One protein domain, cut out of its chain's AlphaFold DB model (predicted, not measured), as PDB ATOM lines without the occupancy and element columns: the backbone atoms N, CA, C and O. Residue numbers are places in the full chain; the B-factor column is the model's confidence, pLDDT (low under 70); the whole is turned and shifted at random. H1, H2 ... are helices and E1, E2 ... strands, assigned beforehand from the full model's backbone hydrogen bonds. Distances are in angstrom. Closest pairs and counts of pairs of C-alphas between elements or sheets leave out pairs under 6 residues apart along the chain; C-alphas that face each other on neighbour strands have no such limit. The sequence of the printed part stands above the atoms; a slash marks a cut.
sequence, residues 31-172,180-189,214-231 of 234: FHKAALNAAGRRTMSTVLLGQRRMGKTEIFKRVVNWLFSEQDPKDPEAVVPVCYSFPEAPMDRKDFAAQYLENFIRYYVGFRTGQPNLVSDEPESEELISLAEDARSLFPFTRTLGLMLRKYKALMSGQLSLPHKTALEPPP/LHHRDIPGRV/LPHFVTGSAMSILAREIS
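What this domain is: This is residues 31 to 172, 180 to 189 and 214 to 231 of the 234 residues of an uncharacterized protein of Desulfobacteraceae bacterium 4572_88 (UniProt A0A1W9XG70). A thin wall of four short strands, two parallel pairs with E3 next to E4, stands between two groups of helices. H2 and H1 both pack on one side of it, H2 mainly on E2 and H1 by its residues 35 to 38 on E2 and E3, and on the other side H3 packs on E2, with H5, H6 and H7 gathered round H3 and little H4 near its end. H8 lies at the rim, close to H7. The printed part has 170 residues with eight named helices and four named strands, in the order H1 E1 H2 E2 H3 H4 H5 H6 H7 E3 E4 H8; the two sheets have the orders E1 E4 and E2 E3, all parallel, and the class is mostly helix. The whole is compact, with a radius of gyration of the C-alphas of 15.5 A, and spans 44 by 36 by 29 A.

How they stand to each other: Start with H1, residues 31 to 38, which touches H2, residues 56 to 70, at a steep tilt of 56 degrees, the same way; the closest C-alphas are those of His 32 and Val 63, 5.6 A apart. Between them in the chain comes E1, residues 46 to 48. Next look at E2, residues 79 to 84: the closest C-alphas of H2 and E2 are those of Val 64 and Pro 81, 5.6 A apart. Then comes the hub, H3, residues 93 to 112, whose closest C-alphas to E2 are those of Tyr 107 and Val 82, 5.9 A apart. H4, residues 117 to 120, touches H3 at residues 106 to 110 alone, Leu 118 to Gly 110 being 5.2 A between C-alphas. H5, residues 125 to 135, touches residues 102 to 109 of H3 alone, at 36 degrees, only just a steep tilt, the same way; the closest C-alphas, of Ala 132 and Val 109, are 6.3 A apart. H6, residues 142 to 156, touches H3 at a shallow tilt of 25 degrees, opposite ways, with C-alphas 152 and 101 closest at 6.6 A. H3, H5 and H6 form a bundle, three helices packed together. H5 and H6, a helical hairpin, only just touch, with 3 pairs of C-alphas within 8 A, Ile 129 and Leu 149 closest at 7.4 A. H7, residues 163 to 168, touches residues 93 to 101 of H3 alone, with C-alphas 164 and 97 closest at 4.8 A. E3, residues 181 to 186, is the parallel neighbour of E2, with N 80 and O 181 within hydrogen-bond range at 2.9 A. E4, residues 217 to 219, is the parallel neighbour of E1, with N 48 and O 218 at 2.9 A; the closest C-alphas of E3 and E4, of Ile 185 and Phe 217, are 5.1 A apart. H8, residues 223 to 230, is close to H7 but not clearly touching, with C-alphas 230 and 165 closest at 7.3 A. Every O i to N i+4 pair is within hydrogen-bond range in H1, H2, H3, H5, H6, H7 and H8, while H4 is too short for such a pair.

Where its parts are: Find C-alpha 31 at (43.128, 57.937, 45.932), where H1 begins. H2 measures 21.5 A from first to last C-alpha, and E2 15.7 A. From C-alpha 93 at (47.629, 43.507, 20.143), H3 runs 28.2 A to C-alpha 112. H5 measures 15.2 A, H6 20.8 A and E3 16.4 A. H8 ends at C-alpha 230, (52.015, 52.163, 23.555).

The domain as a whole: The two C-alphas farthest apart, of Gln 51 and Ser 137, are 45.3 A apart. Residues 173 to 179 are not printed, with 10.3 A from C-alpha 172 to 180, and neither are 190 to 213, with 23.6 A from C-alpha 189 to 214. Of the links printed whole, none is long. The mean pLDDT of the printed part is 72.6; look for values under 70 in, among others, residues 180 to 189 and 214 to 231.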
ATOM      1  N   PHE A  31      43.516  58.431  47.248       82.25
ATOM      2  CA  PHE A  31      43.128  57.937  45.932       82.25
ATOM      3  C   PHE A  31      41.615  57.936  45.736       82.25
ATOM      4  O   PHE A  31      41.167  58.191  44.616       82.25
ATOM      5  N   HIS A  32      40.834  57.692  46.783       84.25
ATOM      6  CA  HIS A  32      39.382  57.783  46.766       84.25
ATOM      7  C   HIS A  32      38.934  59.221  46.484       84.25
ATOM      8  O   HIS A  32      38.284  59.487  45.471       84.25
ATOM      9  N   LYS A  33      39.413  60.182  47.283       84.06
ATOM     10  CA  LYS A  33      39.134  61.612  47.095       84.06
ATOM     11  C   LYS A  33      39.596  62.117  45.729       84.06
ATOM     12  O   LYS A  33      38.889  62.880  45.073       84.06
ATOM     13  N   ALA A  34      40.770  61.687  45.273       79.56
ATOM     14  CA  ALA A  34      41.277  62.001  43.942       79.56
ATOM     15  C   ALA A  34      40.383  61.420  42.831       79.56
ATOM     16  O   ALA A  34      40.247  62.033  41.776       79.56
ATOM     17  N   ALA A  35      39.747  60.263  43.050       76.81
ATOM     18  CA  ALA A  35      38.810  59.690  42.082       76.81
ATOM     19  C   ALA A  35      37.568  60.554  41.968       76.81
ATOM     20  O   ALA A  35      37.221  60.965  40.871       76.81
ATOM     21  N   LEU A  36      36.939  60.878  43.096       78.94
ATOM     22  CA  LEU A  36      35.728  61.696  43.111       78.94
ATOM     23  C   LEU A  36      35.996  63.086  42.514       78.94
ATOM     24  O   LEU A  36      35.222  63.591  41.708       78.94
ATOM     25  N   ASN A  37      37.161  63.674  42.796       73.44
ATOM     26  CA  ASN A  37      37.574  64.954  42.209       73.44
ATOM     27  C   ASN A  37      37.935  64.880  40.717       73.44
ATOM     28  O   ASN A  37      37.966  65.923  40.044       73.44
ATOM     29  N   ALA A  38      38.153  63.678  40.174       66.19
ATOM     30  CA  ALA A  38      38.281  63.482  38.736       66.19
ATOM     31  C   ALA A  38      37.046  64.014  38.010       66.19
ATOM     32  O   ALA A  38      37.217  64.588  36.931       66.19
ATOM     33  N   ALA A  39      35.857  63.892  38.627       59.69
ATOM     34  CA  ALA A  39      34.585  64.418  38.132       59.69
ATOM     35  C   ALA A  39      34.696  65.884  37.673       59.69
ATOM     36  O   ALA A  39      34.364  66.309  36.557       59.69
ATOM     37  N   GLY A  40      35.347  66.671  38.525       57.59
ATOM     38  CA  GLY A  40      35.580  68.090  38.310       57.59
ATOM     39  C   GLY A  40      36.695  68.438  37.319       57.59
ATOM     40  O   GLY A  40      36.896  69.628  37.094       57.59
ATOM     41  N   ARG A  41      37.423  67.471  36.730       55.62
ATOM     42  CA  ARG A  41      38.729  67.680  36.051       55.62
ATOM     43  C   ARG A  41      39.790  68.312  36.964       55.62
ATOM     44  O   ARG A  41      40.722  68.953  36.490       55.62
ATOM     45  N   ARG A  42      39.657  68.136  38.281       55.22
ATOM     46  CA  ARG A  42      40.564  68.711  39.289       55.22
ATOM     47  C   ARG A  42      41.692  67.752  39.679       55.22
ATOM     48  O   ARG A  42      42.349  67.948  40.696       55.22
ATOM     49  N   THR A  43      41.898  66.687  38.907       57.81
ATOM     50  CA  THR A  43      42.838  65.617  39.246       57.81
ATOM     51  C   THR A  43      43.564  65.129  38.001       57.81
ATOM     52  O   THR A  43      42.940  64.886  36.969       57.81
ATOM     53  N   MET A  44      44.886  64.995  38.113       56.41
ATOM     54  CA  MET A  44      45.756  64.447  37.074       56.41
ATOM     55  C   MET A  44      45.942  62.936  37.245       56.41
ATOM     56  O   MET A  44      45.758  62.391  38.336       56.41
ATOM     57  N   SER A  45      46.348  62.263  36.169       61.00
ATOM     58  CA  SER A  45      46.830  60.882  36.244       61.00
ATOM     59  C   SER A  45      47.962  60.782  37.264       61.00
ATOM     60  O   SER A  45      48.872  61.610  37.276       61.00
ATOM     61  N   THR A  46      47.896  59.780  38.137       64.81
ATOM     62  CA  THR A  46      48.836  59.621  39.255       64.81
ATOM     63  C   THR A  46      49.446  58.231  39.215       64.81
ATOM     64  O   THR A  46      48.775  57.250  38.906       64.81
ATOM     65  N   VAL A  47      50.728  58.122  39.548       67.00
ATOM     66  CA  VAL A  47      51.429  56.838  39.577       67.00
ATOM     67  C   VAL A  47      51.835  56.521  41.009       67.00
ATOM     68  O   VAL A  47      52.504  57.322  41.656       67.00
ATOM     69  N   LEU A  48      51.469  55.334  41.498       70.38
ATOM     70  CA  LEU A  48      51.949  54.821  42.779       70.38
ATOM     71  C   LEU A  48      53.204  53.971  42.547       70.38
ATOM     72  O   LEU A  48      53.147  52.829  42.065       70.38
ATOM     73  N   LEU A  49      54.355  54.546  42.888       71.56
ATOM     74  CA  LEU A  49      55.664  53.905  42.791       71.56
ATOM     75  C   LEU A  49      56.074  53.285  44.128       71.56
ATOM     76  O   LEU A  49      55.679  53.731  45.197       71.56
ATOM     77  N   GLY A  50      56.863  52.215  44.064       68.44
ATOM     78  CA  GLY A  50      57.414  51.569  45.253       68.44
ATOM     79  C   GLY A  50      57.864  50.141  44.982       68.44
ATOM     80  O   GLY A  50      57.580  49.579  43.919       68.44
ATOM     81  N   GLN A  51      58.499  49.517  45.969       69.50
ATOM     82  CA  GLN A  51      59.040  48.159  45.858       69.50
ATOM     83  C   GLN A  51      57.956  47.081  45.666       69.50
ATOM     84  O   GLN A  51      56.758  47.294  45.914       69.50
ATOM     85  N   ARG A  52      58.354  45.901  45.170       67.00
ATOM     86  CA  ARG A  52      57.449  44.741  45.062       67.00
ATOM     87  C   ARG A  52      56.933  44.344  46.450       67.00
ATOM     88  O   ARG A  52      57.611  44.536  47.445       67.00
ATOM     89  N   ARG A  53      55.718  43.783  46.489       70.94
ATOM     90  CA  ARG A  53      55.045  43.303  47.719       70.94
ATOM     91  C   ARG A  53      54.732  44.391  48.765       70.94
ATOM     92  O   ARG A  53      54.312  44.066  49.859       70.94
ATOM     93  N   MET A  54      54.782  45.670  48.386       78.38
ATOM     94  CA  MET A  54      54.381  46.792  49.252       78.38
ATOM     95  C   MET A  54      52.861  47.013  49.362       78.38
ATOM     96  O   MET A  54      52.446  48.059  49.841       78.38
ATOM     97  N   GLY A  55      52.014  46.102  48.875       77.06
ATOM     98  CA  GLY A  55      50.553  46.262  48.981       77.06
ATOM     99  C   GLY A  55      49.928  47.325  48.064       77.06
ATOM    100  O   GLY A  55      48.762  47.649  48.222       77.06
ATOM    101  N   LYS A  56      50.651  47.847  47.061       80.75
ATOM    102  CA  LYS A  56      50.106  48.842  46.110       80.75
ATOM    103  C   LYS A  56      48.812  48.388  45.424       80.75
ATOM    104  O   LYS A  56      47.877  49.159  45.284       80.75
ATOM    105  N   THR A  57      48.763  47.125  45.004       78.62
ATOM    106  CA  THR A  57      47.563  46.537  44.396       78.62
ATOM    107  C   THR A  57      46.411  46.465  45.396       78.62
ATOM    108  O   THR A  57      45.279  46.737  45.030       78.62
ATOM    109  N   GLU A  58      46.698  46.157  46.662       82.69
ATOM    110  CA  GLU A  58      45.692  46.081  47.728       82.69
ATOM    111  C   GLU A  58      45.047  47.450  47.996       82.69
ATOM    112  O   GLU A  58      43.826  47.529  48.104       82.69
ATOM    113  N   ILE A  59      45.845  48.529  48.005       83.25
ATOM    114  CA  ILE A  59      45.352  49.916  48.101       83.25
ATOM    115  C   ILE A  59      44.305  50.175  47.016       83.25
ATOM    116  O   ILE A  59      43.200  50.628  47.297       83.25
ATOM    117  N   PHE A  60      44.637  49.855  45.769       82.75
ATOM    118  CA  PHE A  60      43.759  50.148  44.646       82.75
ATOM    119  C   PHE A  60      42.494  49.290  44.603       82.75
ATOM    120  O   PHE A  60      41.433  49.814  44.272       82.75
ATOM    121  N   LYS A  61      42.572  48.012  44.988       83.94
ATOM    122  CA  LYS A  61      41.388  47.149  45.121       83.94
ATOM    123  C   LYS A  61      40.376  47.739  46.106       83.94
ATOM    124  O   LYS A  61      39.192  47.805  45.800       83.94
ATOM    125  N   ARG A  62      40.853  48.237  47.252       86.25
ATOM    126  CA  ARG A  62      40.007  48.897  48.261       86.25
ATOM    127  C   ARG A  62      39.359  50.163  47.725       86.25
ATOM    128  O   ARG A  62      38.156  50.322  47.862       86.25
ATOM    129  N   VAL A  63      40.139  51.011  47.055       85.62
ATOM    130  CA  VAL A  63      39.623  52.236  46.425       85.62
ATOM    131  C   VAL A  63      38.518  51.915  45.419       85.62
ATOM    132  O   VAL A  63      37.512  52.613  45.388       85.62
ATOM    133  N   VAL A  64      38.681  50.865  44.610       85.06
ATOM    134  CA  VAL A  64      37.647  50.429  43.660       85.06
ATOM    135  C   VAL A  64      36.395  49.957  44.390       85.06
ATOM    136  O   VAL A  64      35.314  50.418  44.044       85.06
ATOM    137  N   ASN A  65      36.528  49.123  45.425       86.62
ATOM    138  CA  ASN A  65      35.386  48.650  46.213       86.62
ATOM    139  C   ASN A  65      34.625  49.798  46.896       86.62
ATOM    140  O   ASN A  65      33.395  49.796  46.902       86.62
ATOM    141  N   TRP A  66      35.328  50.799  47.435       87.56
ATOM    142  CA  TRP A  66      34.698  51.989  48.018       87.56
ATOM    143  C   TRP A  66      33.954  52.805  46.966       87.56
ATOM    144  O   TRP A  66      32.771  53.076  47.129       87.56
ATOM    145  N   LEU A  67      34.594  53.094  45.828       84.88
ATOM    146  CA  LEU A  67      33.938  53.812  44.731       84.88
ATOM    147  C   LEU A  67      32.698  53.072  44.223       84.88
ATOM    148  O   LEU A  67      31.720  53.712  43.850       84.88
ATOM    149  N   PHE A  68      32.727  51.741  44.198       86.25
ATOM    150  CA  PHE A  68      31.591  50.943  43.750       86.25
ATOM    151  C   PHE A  68      30.414  50.970  44.734       86.25
ATOM    152  O   PHE A  68      29.271  50.883  44.301       86.25
ATOM    153  N   SER A  69      30.686  51.072  46.037       87.81
ATOM    154  CA  SER A  69      29.673  50.948  47.095       87.81
ATOM    155  C   SER A  69      29.133  52.283  47.612       87.81
ATOM    156  O   SER A  69      27.995  52.332  48.068       87.81
ATOM    157  N   GLU A  70      29.917  53.361  47.550       88.25
ATOM    158  CA  GLU A  70      29.555  54.655  48.149       88.25
ATOM    159  C   GLU A  70      28.866  55.627  47.178       88.25
ATOM    160  O   GLU A  70      28.279  56.617  47.610       88.25
ATOM    161  N   GLN A  71      28.942  55.375  45.868       84.81
ATOM    162  CA  GLN A  71      28.356  56.239  44.841       84.81
ATOM    163  C   GLN A  71      26.980  55.725  44.404       84.81
ATOM    164  O   GLN A  71      26.757  54.520  44.367       84.81
ATOM    165  N   ASP A  72      26.082  56.626  43.993       85.75
ATOM    166  CA  ASP A  72      24.845  56.242  43.304       85.75
ATOM    167  C   ASP A  72      25.147  55.910  41.826       85.75
ATOM    168  O   ASP A  72      25.543  56.803  41.068       85.75
ATOM    169  N   PRO A  73      24.928  54.663  41.360       83.56
ATOM    170  CA  PRO A  73      25.081  54.285  39.953       83.56
ATOM    171  C   PRO A  73      24.298  55.144  38.959       83.56
ATOM    172  O   PRO A  73      24.696  55.281  37.791       83.56
ATOM    173  N   LYS A  74      23.166  55.703  39.400       82.69
ATOM    174  CA  LYS A  74      22.261  56.511  38.578       82.69
ATOM    175  C   LYS A  74      22.714  57.961  38.466       82.69
ATOM    176  O   LYS A  74      22.271  58.642  37.539       82.69
ATOM    177  N   ASP A  75      23.613  58.418  39.337       79.56
ATOM    178  CA  ASP A  75      24.136  59.778  39.279       79.56
ATOM    179  C   ASP A  75      24.969  59.966  37.993       79.56
ATOM    180  O   ASP A  75      25.949  59.241  37.766       79.56
ATOM    181  N   PRO A  76      24.612  60.917  37.108       74.56
ATOM    182  CA  PRO A  76      25.412  61.241  35.927       74.56
ATOM    183  C   PRO A  76      26.877  61.551  36.227       74.56
ATOM    184  O   PRO A  76      27.728  61.221  35.401       74.56
ATOM    185  N   GLU A  77      27.172  62.154  37.375       74.31
ATOM    186  CA  GLU A  77      28.520  62.578  37.753       74.31
ATOM    187  C   GLU A  77      29.293  61.489  38.514       74.31
ATOM    188  O   GLU A  77      30.484  61.664  38.791       74.31
ATOM    189  N   ALA A  78      28.665  60.336  38.782       79.50
ATOM    190  CA  ALA A  78      29.338  59.199  39.391       79.50
ATOM    191  C   ALA A  78      30.521  58.718  38.541       79.50
ATOM    192  O   ALA A  78      30.451  58.547  37.311       79.50
ATOM    193  N   VAL A  79      31.621  58.449  39.232       79.69
ATOM    194  CA  VAL A  79      32.850  57.911  38.667       79.69
ATOM    195  C   VAL A  79      32.682  56.409  38.512       79.69
ATOM    196  O   VAL A  79      32.381  55.727  39.483       79.69
ATOM    197  N   VAL A  80      32.927  55.887  37.313       82.19
ATOM    198  CA  VAL A  80      32.954  54.443  37.070       82.19
ATOM    199  C   VAL A  80      34.361  53.945  37.414       82.19
ATOM    200  O   VAL A  80      35.306  54.263  36.679       82.19
ATOM    201  N   PRO A  81      34.549  53.212  38.527       83.44
ATOM    202  CA  PRO A  81      35.864  52.701  38.881       83.44
ATOM    203  C   PRO A  81      36.201  51.504  37.990       83.44
ATOM    204  O   PRO A  81      35.397  50.585  37.894       83.44
ATOM    205  N   VAL A  82      37.381  51.486  37.364       81.31
ATOM    206  CA  VAL A  82      37.851  50.332  36.582       81.31
ATOM    207  C   VAL A  82      39.209  49.860  37.082       81.31
ATOM    208  O   VAL A  82      40.155  50.615  37.307       81.31
ATOM    209  N   CYS A  83      39.316  48.560  37.309       80.75
ATOM    210  CA  CYS A  83      40.586  47.928  37.619       80.75
ATOM    211  C   CYS A  83      40.931  47.001  36.465       80.75
ATOM    212  O   CYS A  83      40.105  46.186  36.068       80.75
ATOM    213  N   TYR A  84      42.148  47.103  35.944       80.50
ATOM    214  CA  TYR A  84      42.626  46.220  34.886       80.50
ATOM    215  C   TYR A  84      43.939  45.605  35.342       80.50
ATOM    216  O   TYR A  84      44.849  46.317  35.730       80.50
ATOM    217  N   SER A  85      44.089  44.290  35.339       77.12
ATOM    218  CA  SER A  85      45.398  43.688  35.616       77.12
ATOM    219  C   SER A  85      45.986  43.195  34.313       77.12
ATOM    220  O   SER A  85      45.325  42.465  33.590       77.12
ATOM    221  N   PHE A  86      47.219  43.602  34.014       72.25
ATOM    222  CA  PHE A  86      47.896  43.067  32.844       72.25
ATOM    223  C   PHE A  86      48.159  41.567  33.038       72.25
ATOM    224  O   PHE A  86      48.593  41.173  34.128       72.25
ATOM    225  N   PRO A  87      47.912  40.745  32.007       68.00
ATOM    226  CA  PRO A  87      48.214  39.322  32.046       68.00
ATOM    227  C   PRO A  87      49.725  39.095  32.189       68.00
ATOM    228  O   PRO A  87      50.544  39.911  31.762       68.00
ATOM    229  N   GLU A  88      50.109  37.977  32.811       65.81
ATOM    230  CA  GLU A  88      51.529  37.615  32.943       65.81
ATOM    231  C   GLU A  88      52.120  37.095  31.626       65.81
ATOM    232  O   GLU A  88      53.313  37.277  31.372       65.81
ATOM    233  N   ALA A  89      51.287  36.463  30.796       74.12
ATOM    234  CA  ALA A  89      51.678  35.962  29.489       74.12
ATOM    235  C   ALA A  89      51.744  37.102  28.454       74.12
ATOM    236  O   ALA A  89      50.918  38.019  28.503       74.12
ATOM    237  N   PRO A  90      52.691  37.048  27.497       74.31
ATOM    238  CA  PRO A  90      52.679  37.935  26.344       74.31
ATOM    239  C   PRO A  90      51.354  37.804  25.596       74.31
ATOM    240  O   PRO A  90      50.882  36.694  25.361       74.31
ATOM    241  N   MET A  91      50.791  38.941  25.209       74.75
ATOM    242  CA  MET A  91      49.519  39.013  24.509       74.75
ATOM    243  C   MET A  91      49.716  39.672  23.155       74.75
ATOM    244  O   MET A  91      50.554  40.569  23.010       74.75
ATOM    245  N   ASP A  92      48.953  39.236  22.159       83.50
ATOM    246  CA  ASP A  92      48.916  39.961  20.904       83.50
ATOM    247  C   ASP A  92      48.126  41.280  21.054       83.50
ATOM    248  O   ASP A  92      47.418  41.532  22.033       83.50
ATOM    249  N   ARG A  93      48.264  42.179  20.076       78.75
ATOM    250  CA  ARG A  93      47.629  43.507  20.143       78.75
ATOM    251  C   ARG A  93      46.101  43.458  20.070       78.75
ATOM    252  O   ARG A  93      45.462  44.432  20.472       78.75
ATOM    253  N   LYS A  94      45.534  42.416  19.463       82.81
ATOM    254  CA  LYS A  94      44.095  42.238  19.271       82.81
ATOM    255  C   LYS A  94      43.476  41.659  20.538       82.81
ATOM    256  O   LYS A  94      42.514  42.235  21.030       82.81
ATOM    257  N   ASP A  95      44.081  40.619  21.090       83.56
ATOM    258  CA  ASP A  95      43.720  39.978  22.348       83.56
ATOM    259  C   ASP A  95      43.779  40.984  23.496       83.56
ATOM    260  O   ASP A  95      42.819  41.111  24.253       83.56
ATOM    261  N   PHE A  96      44.839  41.801  23.560       82.81
ATOM    262  CA  PHE A  96      44.939  42.872  24.555       82.81
ATOM    263  C   PHE A  96      43.784  43.864  24.422       82.81
ATOM    264  O   PHE A  96      43.148  44.231  25.410       82.81
ATOM    265  N   ALA A  97      43.501  44.306  23.195       83.31
ATOM    266  CA  ALA A  97      42.420  45.245  22.943       83.31
ATOM    267  C   ALA A  97      41.052  44.651  23.306       83.31
ATOM    268  O   ALA A  97      40.209  45.377  23.828       83.31
ATOM    269  N   ALA A  98      40.844  43.356  23.049       87.12
ATOM    270  CA  ALA A  98      39.603  42.656  23.356       87.12
ATOM    271  C   ALA A  98      39.416  42.572  24.868       87.12
ATOM    272  O   ALA A  98      38.443  43.121  25.379       87.12
ATOM    273  N   GLN A  99      40.407  42.037  25.585       85.25
ATOM    274  CA  GLN A  99      40.357  41.900  27.041       85.25
ATOM    275  C   GLN A  99      40.214  43.244  27.751       85.25
ATOM    276  O   GLN A  99      39.453  43.374  28.710       85.25
ATOM    277  N   TYR A 100      40.916  44.275  27.281       83.44
ATOM    278  CA  TYR A 100      40.803  45.607  27.862       83.44
ATOM    279  C   TYR A 100      39.404  46.211  27.639       83.44
ATOM    280  O   TYR A 100      38.816  46.756  28.577       83.44
ATOM    281  N   LEU A 101      38.842  46.097  26.427       86.38
ATOM    282  CA  LEU A 101      37.490  46.584  26.127       86.38
ATOM    283  C   LEU A 101      36.414  45.806  26.889       86.38
ATOM    284  O   LEU A 101      35.499  46.426  27.425       86.38
ATOM    285  N   GLU A 102      36.523  44.482  26.962       90.44
ATOM    286  CA  GLU A 102      35.610  43.627  27.725       90.44
ATOM    287  C   GLU A 102      35.651  43.985  29.206       90.44
ATOM    288  O   GLU A 102      34.609  44.259  29.798       90.44
ATOM    289  N   ASN A 103      36.845  44.118  29.789       86.25
ATOM    290  CA  ASN A 103      36.989  44.543  31.176       86.25
ATOM    291  C   ASN A 103      36.352  45.919  31.412       86.25
ATOM    292  O   ASN A 103      35.621  46.108  32.381       86.25
ATOM    293  N   PHE A 104      36.570  46.880  30.514       86.12
ATOM    294  CA  PHE A 104      35.915  48.182  30.606       86.12
ATOM    295  C   PHE A 104      34.391  48.041  30.595       86.12
ATOM    296  O   PHE A 104      33.719  48.612  31.456       86.12
ATOM    297  N   ILE A 105      33.835  47.323  29.608       88.06
ATOM    298  CA  ILE A 105      32.386  47.136  29.446       88.06
ATOM    299  C   ILE A 105      31.814  46.494  30.708       88.06
ATOM    300  O   ILE A 105      30.830  46.992  31.245       88.06
ATOM    301  N   ARG A 106      32.483  45.469  31.229       89.25
ATOM    302  CA  ARG A 106      32.115  44.743  32.441       89.25
ATOM    303  C   ARG A 106      32.006  45.648  33.664       89.25
ATOM    304  O   ARG A 106      30.954  45.693  34.293       89.25
ATOM    305  N   TYR A 107      33.044  46.431  33.965       87.25
ATOM    306  CA  TYR A 107      32.989  47.383  35.080       87.25
ATOM    307  C   TYR A 107      31.971  48.502  34.841       87.25
ATOM    308  O   TYR A 107      31.299  48.935  35.773       87.25
ATOM    309  N   TYR A 108      31.843  48.981  33.601       86.56
ATOM    310  CA  TYR A 108      30.904  50.044  33.264       86.56
ATOM    311  C   TYR A 108      29.455  49.612  33.455       86.56
ATOM    312  O   TYR A 108      28.691  50.316  34.114       86.56
ATOM    313  N   VAL A 109      29.086  48.470  32.873       87.75
ATOM    314  CA  VAL A 109      27.745  47.902  32.982       87.75
ATOM    315  C   VAL A 109      27.495  47.513  34.430       87.75
ATOM    316  O   VAL A 109      26.558  48.046  35.004       87.75
ATOM    317  N   GLY A 110      28.377  46.724  35.055       88.62
ATOM    318  CA  GLY A 110      28.216  46.289  36.445       88.62
ATOM    319  C   GLY A 110      28.039  47.441  37.429       88.62
ATOM    320  O   GLY A 110      27.168  47.382  38.294       88.62
ATOM    321  N   PHE A 111      28.796  48.532  37.269       86.62
ATOM    322  CA  PHE A 111      28.606  49.715  38.104       86.62
ATOM    323  C   PHE A 111      27.261  50.374  37.813       86.62
ATOM    324  O   PHE A 111      26.467  50.557  38.728       86.62
ATOM    325  N   ARG A 112      26.980  50.715  36.547       85.12
ATOM    326  CA  ARG A 112      25.792  51.499  36.178       85.12
ATOM    327  C   ARG A 112      24.485  50.756  36.420       85.12
ATOM    328  O   ARG A 112      23.516  51.404  36.794       85.12
ATOM    329  N   THR A 113      24.454  49.437  36.261       86.00
ATOM    330  CA  THR A 113      23.271  48.609  36.526       86.00
ATOM    331  C   THR A 113      23.128  48.216  37.995       86.00
ATOM    332  O   THR A 113      22.103  47.643  38.358       86.00
ATOM    333  N   GLY A 114      24.113  48.527  38.848       86.38
ATOM    334  CA  GLY A 114      24.135  48.072  40.240       86.38
ATOM    335  C   GLY A 114      24.301  46.555  40.366       86.38
ATOM    336  O   GLY A 114      23.820  45.970  41.331       86.38
ATOM    337  N   GLN A 115      24.944  45.918  39.384       87.69
ATOM    338  CA  GLN A 115      25.218  44.481  39.344       87.69
ATOM    339  C   GLN A 115      26.729  44.246  39.504       87.69
ATOM    340  O   GLN A 115      27.426  43.998  38.515       87.69
ATOM    341  N   PRO A 116      27.271  44.340  40.734       87.12
ATOM    342  CA  PRO A 116      28.701  44.144  40.984       87.12
ATOM    343  C   PRO A 116      29.195  42.760  40.546       87.12
ATOM    344  O   PRO A 116      30.349  42.635  40.138       87.12
ATOM    345  N   ASN A 117      28.311  41.758  40.548       88.50
ATOM    346  CA  ASN A 117      28.630  40.378  40.183       88.50
ATOM    347  C   ASN A 117      29.127  40.241  38.742       88.50
ATOM    348  O   ASN A 117      29.974  39.403  38.460       88.50
ATOM    349  N   LEU A 118      28.723  41.146  37.841       86.94
ATOM    350  CA  LEU A 118      29.266  41.169  36.480       86.94
ATOM    351  C   LEU A 118      30.785  41.323  36.466       86.94
ATOM    352  O   LEU A 118      31.435  40.837  35.553       86.94
ATOM    353  N   VAL A 119      31.358  41.996  37.464       86.06
ATOM    354  CA  VAL A 119      32.805  42.188  37.577       86.06
ATOM    355  C   VAL A 119      33.499  40.984  38.202       86.06
ATOM    356  O   VAL A 119      34.617  40.680  37.793       86.06
ATOM    357  N   SER A 120      32.873  40.324  39.177       84.00
ATOM    358  CA  SER A 120      33.464  39.172  39.866       84.00
ATOM    359  C   SER A 120      33.346  37.873  39.081       84.00
ATOM    360  O   SER A 120      34.261  37.057  39.154       84.00
ATOM    361  N   ASP A 121      32.243  37.693  38.357       85.81
ATOM    362  CA  ASP A 121      31.877  36.421  37.725       85.81
ATOM    363  C   ASP A 121      32.523  36.261  36.347       85.81
ATOM    364  O   ASP A 121      32.620  35.150  35.842       85.81
ATOM    365  N   GLU A 122      33.010  37.368  35.777       84.44
ATOM    366  CA  GLU A 122      33.729  37.411  34.504       84.44
ATOM    367  C   GLU A 122      32.990  36.660  33.373       84.44
ATOM    368  O   GLU A 122      33.529  35.690  32.842       84.44
ATOM    369  N   PRO A 123      31.769  37.093  32.992       87.69
ATOM    370  CA  PRO A 123      30.971  36.393  31.989       87.69
ATOM    371  C   PRO A 123      31.697  36.311  30.645       87.69
ATOM    372  O   PRO A 123      32.474  37.205  30.285       87.69
ATOM    373  N   GLU A 124      31.380  35.264  29.887       89.62
ATOM    374  CA  GLU A 124      31.901  35.060  28.537       89.62
ATOM    375  C   GLU A 124      31.553  36.244  27.625       89.62
ATOM    376  O   GLU A 124      30.531  36.920  27.794       89.62
ATOM    377  N   SER A 125      32.392  36.488  26.618       87.94
ATOM    378  CA  SER A 125      32.296  37.678  25.769       87.94
ATOM    379  C   SER A 125      30.909  37.875  25.147       87.94
ATOM    380  O   SER A 125      30.385  38.985  25.142       87.94
ATOM    381  N   GLU A 126      30.283  36.814  24.634       88.56
ATOM    382  CA  GLU A 126      28.956  36.904  24.006       88.56
ATOM    383  C   GLU A 126      27.862  37.291  25.011       88.56
ATOM    384  O   GLU A 126      27.033  38.160  24.722       88.56
ATOM    385  N   GLU A 127      27.904  36.707  26.208       90.31
ATOM    386  CA  GLU A 127      26.979  37.012  27.299       90.31
ATOM    387  C   GLU A 127      27.148  38.463  27.763       90.31
ATOM    388  O   GLU A 127      26.171  39.212  27.831       90.31
ATOM    389  N   LEU A 128      28.392  38.905  27.986       89.88
ATOM    390  CA  LEU A 128      28.708  40.280  28.370       89.88
ATOM    391  C   LEU A 128      28.150  41.296  27.366       89.88
ATOM    392  O   LEU A 128      27.607  42.334  27.755       89.88
ATOM    393  N   ILE A 129      28.291  41.016  26.070       90.19
ATOM    394  CA  ILE A 129      27.806  41.901  25.011       90.19
ATOM    395  C   ILE A 129      26.278  41.908  24.956       90.19
ATOM    396  O   ILE A 129      25.706  42.986  24.784       90.19
ATOM    397  N   SER A 130      25.620  40.763  25.146       89.75
ATOM    398  CA  SER A 130      24.157  40.701  25.247       89.75
ATOM    399  C   SER A 130      23.654  41.551  26.414       89.75
ATOM    400  O   SER A 130      22.844  42.456  26.218       89.75
ATOM    401  N   LEU A 131      24.224  41.352  27.605       88.06
ATOM    402  CA  LEU A 131      23.885  42.111  28.811       88.06
ATOM    403  C   LEU A 131      24.118  43.616  28.630       88.06
ATOM    404  O   LEU A 131      23.316  44.443  29.068       88.06
ATOM    405  N   ALA A 132      25.210  43.991  27.964       87.81
ATOM    406  CA  ALA A 132      25.523  45.382  27.674       87.81
ATOM    407  C   ALA A 132      24.537  46.022  26.679       87.81
ATOM    408  O   ALA A 132      24.200  47.200  26.826       87.81
ATOM    409  N   GLU A 133      24.074  45.282  25.669       86.75
ATOM    410  CA  GLU A 133      23.057  45.760  24.725       86.75
ATOM    411  C   GLU A 133      21.686  45.905  25.403       86.75
ATOM    412  O   GLU A 133      21.022  46.923  25.193       86.75
ATOM    413  N   ASP A 134      21.309  44.984  26.294       84.88
ATOM    414  CA  ASP A 134      20.077  45.082  27.088       84.88
ATOM    415  C   ASP A 134      20.120  46.297  28.028       84.88
ATOM    416  O   ASP A 134      19.210  47.140  28.044       84.88
ATOM    417  N   ALA A 135      21.240  46.472  28.740       80.88
ATOM    418  CA  ALA A 135      21.481  47.599  29.639       80.88
ATOM    419  C   ALA A 135      21.486  48.959  28.921       80.88
ATOM    420  O   ALA A 135      21.211  49.994  29.538       80.88
ATOM    421  N   ARG A 136      21.747  48.982  27.606       75.19
ATOM    422  CA  ARG A 136      21.736  50.198  26.781       75.19
ATOM    423  C   ARG A 136      20.380  50.902  26.791       75.19
ATOM    424  O   ARG A 136      20.335  52.108  26.575       75.19
ATOM    425  N   SER A 137      19.292  50.170  27.022       68.50
ATOM    426  CA  SER A 137      17.934  50.725  27.098       68.50
ATOM    427  C   SER A 137      17.586  51.307  28.476       68.50
ATOM    428  O   SER A 137      16.715  52.169  28.579       68.50
ATOM    429  N   LEU A 138      18.296  50.880  29.525       64.69
ATOM    430  CA  LEU A 138      17.929  51.128  30.919       64.69
ATOM    431  C   LEU A 138      18.549  52.405  31.505       64.69
ATOM    432  O   LEU A 138      18.048  52.917  32.505       64.69
ATOM    433  N   PHE A 139      19.616  52.944  30.899       64.06
ATOM    434  CA  PHE A 139      20.358  54.079  31.462       64.06
ATOM    435  C   PHE A 139      20.587  55.230  30.468       64.06
ATOM    436  O   PHE A 139      20.967  55.002  29.318       64.06
ATOM    437  N   PRO A 140      20.481  56.500  30.910       57.03
ATOM    438  CA  PRO A 140      20.586  57.687  30.049       57.03
ATOM    439  C   PRO A 140      22.005  57.989  29.509       57.03
ATOM    440  O   PRO A 140      22.231  59.052  28.922       57.03
ATOM    441  N   PHE A 141      22.968  57.069  29.665       60.38
ATOM    442  CA  PHE A 141      24.383  57.232  29.284       60.38
ATOM    443  C   PHE A 141      24.811  56.330  28.111       60.38
ATOM    444  O   PHE A 141      25.975  55.947  27.972       60.38
ATOM    445  N   THR A 142      23.862  56.060  27.215       64.69
ATOM    446  CA  THR A 142      23.942  55.146  26.062       64.69
ATOM    447  C   THR A 142      25.106  55.391  25.104       64.69
ATOM    448  O   THR A 142      25.565  54.464  24.437       64.69
ATOM    449  N   ARG A 143      25.626  56.622  25.018       74.50
ATOM    450  CA  ARG A 143      26.651  56.961  24.023       74.50
ATOM    451  C   ARG A 143      28.003  56.323  24.318       74.50
ATOM    452  O   ARG A 143      28.639  55.845  23.384       74.50
ATOM    453  N   THR A 144      28.451  56.333  25.574       75.31
ATOM    454  CA  THR A 144      29.753  55.756  25.938       75.31
ATOM    455  C   THR A 144      29.724  54.253  25.753       75.31
ATOM    456  O   THR A 144      30.543  53.732  25.003       75.31
ATOM    457  N   LEU A 145      28.722  53.583  26.324       80.00
ATOM    458  CA  LEU A 145      28.536  52.148  26.138       80.00
ATOM    459  C   LEU A 145      28.397  51.788  24.650       80.00
ATOM    460  O   LEU A 145      29.110  50.925  24.156       80.00
ATOM    461  N   GLY A 146      27.593  52.536  23.887       82.81
ATOM    462  CA  GLY A 146      27.441  52.326  22.445       82.81
ATOM    463  C   GLY A 146      28.707  52.603  21.622       82.81
ATOM    464  O   GLY A 146      28.886  52.034  20.548       82.81
ATOM    465  N   LEU A 147      29.613  53.473  22.075       82.44
ATOM    466  CA  LEU A 147      30.934  53.638  21.458       82.44
ATOM    467  C   LEU A 147      31.837  52.443  21.769       82.44
ATOM    468  O   LEU A 147      32.485  51.948  20.852       82.44
ATOM    469  N   MET A 148      31.842  51.963  23.013       83.06
ATOM    470  CA  MET A 148      32.641  50.801  23.417       83.06
ATOM    471  C   MET A 148      32.184  49.530  22.700       83.06
ATOM    472  O   MET A 148      33.011  48.843  22.110       83.06
ATOM    473  N   LEU A 149      30.874  49.282  22.624       87.31
ATOM    474  CA  LEU A 149      30.306  48.145  21.893       87.31
ATOM    475  C   LEU A 149      30.613  48.206  20.393       87.31
ATOM    476  O   LEU A 149      30.939  47.190  19.786       87.31
ATOM    477  N   ARG A 150      30.575  49.398  19.781       87.56
ATOM    478  CA  ARG A 150      30.989  49.567  18.378       87.56
ATOM    479  C   ARG A 150      32.475  49.295  18.174       87.56
ATOM    480  O   ARG A 150      32.825  48.615  17.216       87.56
ATOM    481  N   LYS A 151      33.339  49.805  19.061       86.69
ATOM    482  CA  LYS A 151      34.783  49.528  19.025       86.69
ATOM    483  C   LYS A 151      35.059  48.033  19.168       86.69
ATOM    484  O   LYS A 151      35.845  47.500  18.396       86.69
ATOM    485  N   TYR A 152      34.375  47.371  20.097       88.44
ATOM    486  CA  TYR A 152      34.484  45.933  20.307       88.44
ATOM    487  C   TYR A 152      34.050  45.140  19.067       88.44
ATOM    488  O   TYR A 152      34.807  44.323  18.557       88.44
ATOM    489  N   LYS A 153      32.886  45.454  18.486       89.62
ATOM    490  CA  LYS A 153      32.420  44.818  17.242       89.62
ATOM    491  C   LYS A 153      33.413  45.012  16.089       89.62
ATOM    492  O   LYS A 153      33.760  44.039  15.428       89.62
ATOM    493  N   ALA A 154      33.928  46.231  15.900       88.12
ATOM    494  CA  ALA A 154      34.930  46.536  14.875       88.12
ATOM    495  C   ALA A 154      36.255  45.779  15.092       88.12
ATOM    496  O   ALA A 154      36.900  45.355  14.128       88.12
ATOM    497  N   LEU A 155      36.659  45.599  16.355       88.50
ATOM    498  CA  LEU A 155      37.820  44.801  16.739       88.50
ATOM    499  C   LEU A 155      37.632  43.331  16.352       88.50
ATOM    500  O   LEU A 155      38.507  42.748  15.707       88.50
ATOM    501  N   MET A 156      36.486  42.749  16.709       87.31
ATOM    502  CA  MET A 156      36.181  41.345  16.435       87.31
ATOM    503  C   MET A 156      36.076  41.068  14.935       87.31
ATOM    504  O   MET A 156      36.619  40.070  14.464       87.31
ATOM    505  N   SER A 157      35.508  41.998  14.161       88.50
ATOM    506  CA  SER A 157      35.437  41.912  12.698       88.50
ATOM    507  C   SER A 157      36.754  42.226  11.971       88.50
ATOM    508  O   SER A 157      36.771  42.262  10.745       88.50
ATOM    509  N   GLY A 158      37.849  42.516  12.686       85.44
ATOM    510  CA  GLY A 158      39.154  42.807  12.078       85.44
ATOM    511  C   GLY A 158      39.225  44.136  11.314       85.44
ATOM    512  O   GLY A 158      40.101  44.318  10.476       85.44
ATOM    513  N   GLN A 159      38.319  45.075  11.594       80.31
ATOM    514  CA  GLN A 159      38.227  46.364  10.893       80.31
ATOM    515  C   GLN A 159      39.175  47.433  11.463       80.31
ATOM    516  O   GLN A 159      39.259  48.539  10.929       80.31
ATOM    517  N   LEU A 160      39.882  47.134  12.559       79.25
ATOM    518  CA  LEU A 160      40.774  48.074  13.236       79.25
ATOM    519  C   LEU A 160      42.237  47.837  12.853       79.25
ATOM    520  O   LEU A 160      42.795  46.778  13.122       79.25
ATOM    521  N   SER A 161      42.883  48.869  12.307       74.94
ATOM    522  CA  SER A 161      44.312  48.836  11.962       74.94
ATOM    523  C   SER A 161      45.235  48.906  13.186       74.94
ATOM    524  O   SER A 161      46.315  48.321  13.186       74.94
ATOM    525  N   LEU A 162      44.819  49.608  14.247       78.12
ATOM    526  CA  LEU A 162      45.582  49.784  15.490       78.12
ATOM    527  C   LEU A 162      44.702  49.469  16.715       78.12
ATOM    528  O   LEU A 162      44.341  50.380  17.463       78.12
ATOM    529  N   PRO A 163      44.359  48.187  16.938       75.56
ATOM    530  CA  PRO A 163      43.343  47.781  17.911       75.56
ATOM    531  C   PRO A 163      43.651  48.246  19.343       75.56
ATOM    532  O   PRO A 163      42.814  48.882  19.978       75.56
ATOM    533  N   HIS A 164      44.884  48.037  19.809       70.56
ATOM    534  CA  HIS A 164      45.391  48.506  21.107       70.56
ATOM    535  C   HIS A 164      45.245  50.024  21.316       70.56
ATOM    536  O   HIS A 164      44.813  50.469  22.378       70.56
ATOM    537  N   LYS A 165      45.553  50.840  20.298       71.94
ATOM    538  CA  LYS A 165      45.395  52.299  20.374       71.94
ATOM    539  C   LYS A 165      43.919  52.673  20.484       71.94
ATOM    540  O   LYS A 165      43.548  53.465  21.343       71.94
ATOM    541  N   THR A 166      43.073  52.078  19.646       72.25
ATOM    542  CA  THR A 166      41.629  52.341  19.648       72.25
ATOM    543  C   THR A 166      40.961  51.919  20.958       72.25
ATOM    544  O   THR A 166      40.038  52.605  21.401       72.25
ATOM    545  N   ALA A 167      41.423  50.837  21.589       72.38
ATOM    546  CA  ALA A 167      40.935  50.379  22.888       72.38
ATOM    547  C   ALA A 167      41.243  51.383  24.011       72.38
ATOM    548  O   ALA A 167      40.357  51.717  24.791       72.38
ATOM    549  N   LEU A 168      42.468  51.920  24.032       70.00
ATOM    550  CA  LEU A 168      42.927  52.894  25.030       70.00
ATOM    551  C   LEU A 168      42.408  54.319  24.787       70.00
ATOM    552  O   LEU A 168      42.449  55.164  25.681       70.00
ATOM    553  N   GLU A 169      41.941  54.623  23.575       66.38
ATOM    554  CA  GLU A 169      41.368  55.927  23.274       66.38
ATOM    555  C   GLU A 169      40.048  56.131  24.027       66.38
ATOM    556  O   GLU A 169      39.097  55.356  23.852       66.38
ATOM    557  N   PRO A 170      39.919  57.225  24.792       58.62
ATOM    558  CA  PRO A 170      38.694  57.477  25.516       58.62
ATOM    559  C   PRO A 170      37.539  57.755  24.546       58.62
ATOM    560  O   PRO A 170      37.745  58.357  23.485       58.62
ATOM    561  N   PRO A 171      36.301  57.368  24.892       54.19
ATOM    562  CA  PRO A 171      35.141  57.722  24.088       54.19
ATOM    563  C   PRO A 171      35.051  59.258  23.952       54.19
ATOM    564  O   PRO A 171      35.258  59.974  24.940       54.19
ATOM    565  N   PRO A 172      34.781  59.807  22.748       42.22
ATOM    566  CA  PRO A 172      34.705  61.250  22.536       42.22
ATOM    567  C   PRO A 172      33.705  61.925  23.487       42.22
ATOM    568  O   PRO A 172      32.498  61.698  23.416       42.22
ATOM    569  N   LEU A 180      31.812  61.589  32.022       30.08
ATOM    570  CA  LEU A 180      32.078  60.218  32.451       30.08
ATOM    571  C   LEU A 180      33.540  60.116  32.861       30.08
ATOM    572  O   LEU A 180      34.437  60.448  32.079       30.08
ATOM    573  N   HIS A 181      33.753  59.667  34.093       35.09
ATOM    574  CA  HIS A 181      35.063  59.522  34.706       35.09
ATOM    575  C   HIS A 181      35.385  58.043  34.779       35.09
ATOM    576  O   HIS A 181      34.700  57.276  35.443       35.09
ATOM    577  N   HIS A 182      36.400  57.673  34.016       35.06
ATOM    578  CA  HIS A 182      36.965  56.345  33.893       35.06
ATOM    579  C   HIS A 182      38.369  56.389  34.482       35.06
ATOM    580  O   HIS A 182      39.119  57.345  34.253       35.06
ATOM    581  N   ARG A 183      38.711  55.374  35.263       34.31
ATOM    582  CA  ARG A 183      39.997  55.257  35.939       34.31
ATOM    583  C   ARG A 183      40.460  53.836  35.713       34.31
ATOM    584  O   ARG A 183      39.767  52.960  36.192       34.31
ATOM    585  N   ASP A 184      41.603  53.638  35.060       35.16
ATOM    586  CA  ASP A 184      42.264  52.330  35.013       35.16
ATOM    587  C   ASP A 184      43.332  52.229  36.080       35.16
ATOM    588  O   ASP A 184      44.136  53.154  36.261       35.16
ATOM    589  N   ILE A 185      43.375  51.065  36.721       35.22
ATOM    590  CA  ILE A 185      44.428  50.703  37.659       35.22
ATOM    591  C   ILE A 185      45.154  49.458  37.173       35.22
ATOM    592  O   ILE A 185      44.708  48.356  37.478       35.22
ATOM    593  N   PRO A 186      46.291  49.608  36.482       35.41
ATOM    594  CA  PRO A 186      47.063  48.475  36.014       35.41
ATOM    595  C   PRO A 186      47.868  47.728  37.100       35.41
ATOM    596  O   PRO A 186      48.653  48.316  37.861       35.41
ATOM    597  N   GLY A 187      47.672  46.405  37.129       31.31
ATOM    598  CA  GLY A 187      48.338  45.400  37.976       31.31
ATOM    599  C   GLY A 187      49.680  44.840  37.451       31.31
ATOM    600  O   GLY A 187      50.195  45.266  36.426       31.31
ATOM    601  N   ARG A 188      50.282  43.924  38.229       29.75
ATOM    602  CA  ARG A 188      51.661  43.370  38.153       29.75
ATOM    603  C   ARG A 188      52.053  42.678  36.829       29.75
ATOM    604  O   ARG A 188      51.233  41.993  36.252       29.75
ATOM    605  N   VAL A 189      53.364  42.678  36.526       29.59
ATOM    606  CA  VAL A 189      54.049  41.677  35.670       29.59
ATOM    607  C   VAL A 189      55.319  41.118  36.347       29.59
ATOM    608  O   VAL A 189      56.072  41.833  37.036       29.59
ATOM    609  N   LEU A 214      40.490  61.946  31.808       46.88
ATOM    610  CA  LEU A 214      40.481  60.668  32.528       46.88
ATOM    611  C   LEU A 214      41.759  60.393  33.334       46.88
ATOM    612  O   LEU A 214      42.776  59.995  32.778       46.88
ATOM    613  N   PRO A 215      41.752  60.625  34.658       43.91
ATOM    614  CA  PRO A 215      42.932  60.351  35.455       43.91
ATOM    615  C   PRO A 215      43.080  58.838  35.652       43.91
ATOM    616  O   PRO A 215      42.289  58.198  36.350       43.91
ATOM    617  N   HIS A 216      44.125  58.277  35.050       55.22
ATOM    618  CA  HIS A 216      44.534  56.890  35.253       55.22
ATOM    619  C   HIS A 216      45.441  56.788  36.481       55.22
ATOM    620  O   HIS A 216      46.240  57.694  36.752       55.22
ATOM    621  N   PHE A 217      45.322  55.689  37.226       52.28
ATOM    622  CA  PHE A 217      46.086  55.468  38.450       52.28
ATOM    623  C   PHE A 217      46.938  54.223  38.320       52.28
ATOM    624  O   PHE A 217      46.483  53.105  38.505       52.28
ATOM    625  N   VAL A 218      48.204  54.415  37.980       52.03
ATOM    626  CA  VAL A 218      49.064  53.325  37.518       52.03
ATOM    627  C   VAL A 218      49.982  52.855  38.638       52.03
ATOM    628  O   VAL A 218      50.587  53.661  39.343       52.03
ATOM    629  N   THR A 219      50.143  51.540  38.802       44.06
ATOM    630  CA  THR A 219      51.255  51.021  39.609       44.06
ATOM    631  C   THR A 219      52.543  51.053  38.787       44.06
ATOM    632  O   THR A 219      52.549  50.701  37.609       44.06
ATOM    633  N   GLY A 220      53.677  51.411  39.397       35.41
ATOM    634  CA  GLY A 220      54.965  51.478  38.683       35.41
ATOM    635  C   GLY A 220      55.386  50.199  37.942       35.41
ATOM    636  O   GLY A 220      56.136  50.272  36.975       35.41
ATOM    637  N   SER A 221      54.884  49.029  38.350       43.31
ATOM    638  CA  SER A 221      55.114  47.754  37.650       43.31
ATOM    639  C   SER A 221      54.437  47.655  36.283       43.31
ATOM    640  O   SER A 221      54.884  46.867  35.460       43.31
ATOM    641  N   ALA A 222      53.387  48.436  36.039       44.09
ATOM    642  CA  ALA A 222      52.651  48.444  34.783       44.09
ATOM    643  C   ALA A 222      53.154  49.488  33.776       44.09
ATOM    644  O   ALA A 222      52.905  49.369  32.579       44.09
ATOM    645  N   MET A 223      53.916  50.489  34.233       43.16
ATOM    646  CA  MET A 223      54.505  51.503  33.348       43.16
ATOM    647  C   MET A 223      55.437  50.894  32.296       43.16
ATOM    648  O   MET A 223      55.519  51.415  31.190       43.16
ATOM    649  N   SER A 224      56.105  49.775  32.595       41.31
ATOM    650  CA  SER A 224      56.945  49.078  31.612       41.31
ATOM    651  C   SER A 224      56.153  48.472  30.451       41.31
ATOM    652  O   SER A 224      56.734  48.263  29.393       41.31
ATOM    653  N   ILE A 225      54.861  48.194  30.644       42.16
ATOM    654  CA  ILE A 225      53.972  47.631  29.620       42.16
ATOM    655  C   ILE A 225      53.382  48.763  28.796       42.16
ATOM    656  O   ILE A 225      53.501  48.732  27.583       42.16
ATOM    657  N   LEU A 226      52.903  49.836  29.436       44.34
ATOM    658  CA  LEU A 226      52.490  51.050  28.723       44.34
ATOM    659  C   LEU A 226      53.644  51.598  27.862       44.34
ATOM    660  O   LEU A 226      53.449  51.929  26.700       44.34
ATOM    661  N   ALA A 227      54.876  51.592  28.374       42.91
ATOM    662  CA  ALA A 227      56.055  51.980  27.602       42.91
ATOM    663  C   ALA A 227      56.455  50.974  26.500       42.91
ATOM    664  O   ALA A 227      57.123  51.365  25.549       42.91
ATOM    665  N   ARG A 228      56.083  49.689  26.596       41.22
ATOM    666  CA  ARG A 228      56.383  48.676  25.562       41.22
ATOM    667  C   ARG A 228      55.297  48.580  24.492       41.22
ATOM    668  O   ARG A 228      55.621  48.488  23.312       41.22
ATOM    669  N   GLU A 229      54.034  48.628  24.895       41.44
ATOM    670  CA  GLU A 229      52.866  48.421  24.037       41.44
ATOM    671  C   GLU A 229      52.357  49.716  23.401       41.44
ATOM    672  O   GLU A 229      51.947  49.695  22.244       41.44
ATOM    673  N   ILE A 230      52.439  50.859  24.099       37.19
ATOM    674  CA  ILE A 230      52.015  52.163  23.555       37.19
ATOM    675  C   ILE A 230      53.169  52.853  22.830       37.19
ATOM    676  O   ILE A 230      52.961  53.483  21.797       37.19
ATOM    677  N   SER A 231      54.399  52.742  23.340       33.41
ATOM    678  CA  SER A 231      55.560  53.401  22.720       33.41
ATOM    679  C   SER A 231      56.261  52.563  21.652       33.41
ATOM    680  O   SER A 231      57.299  53.003  21.169       33.41
TER     681      SER A 231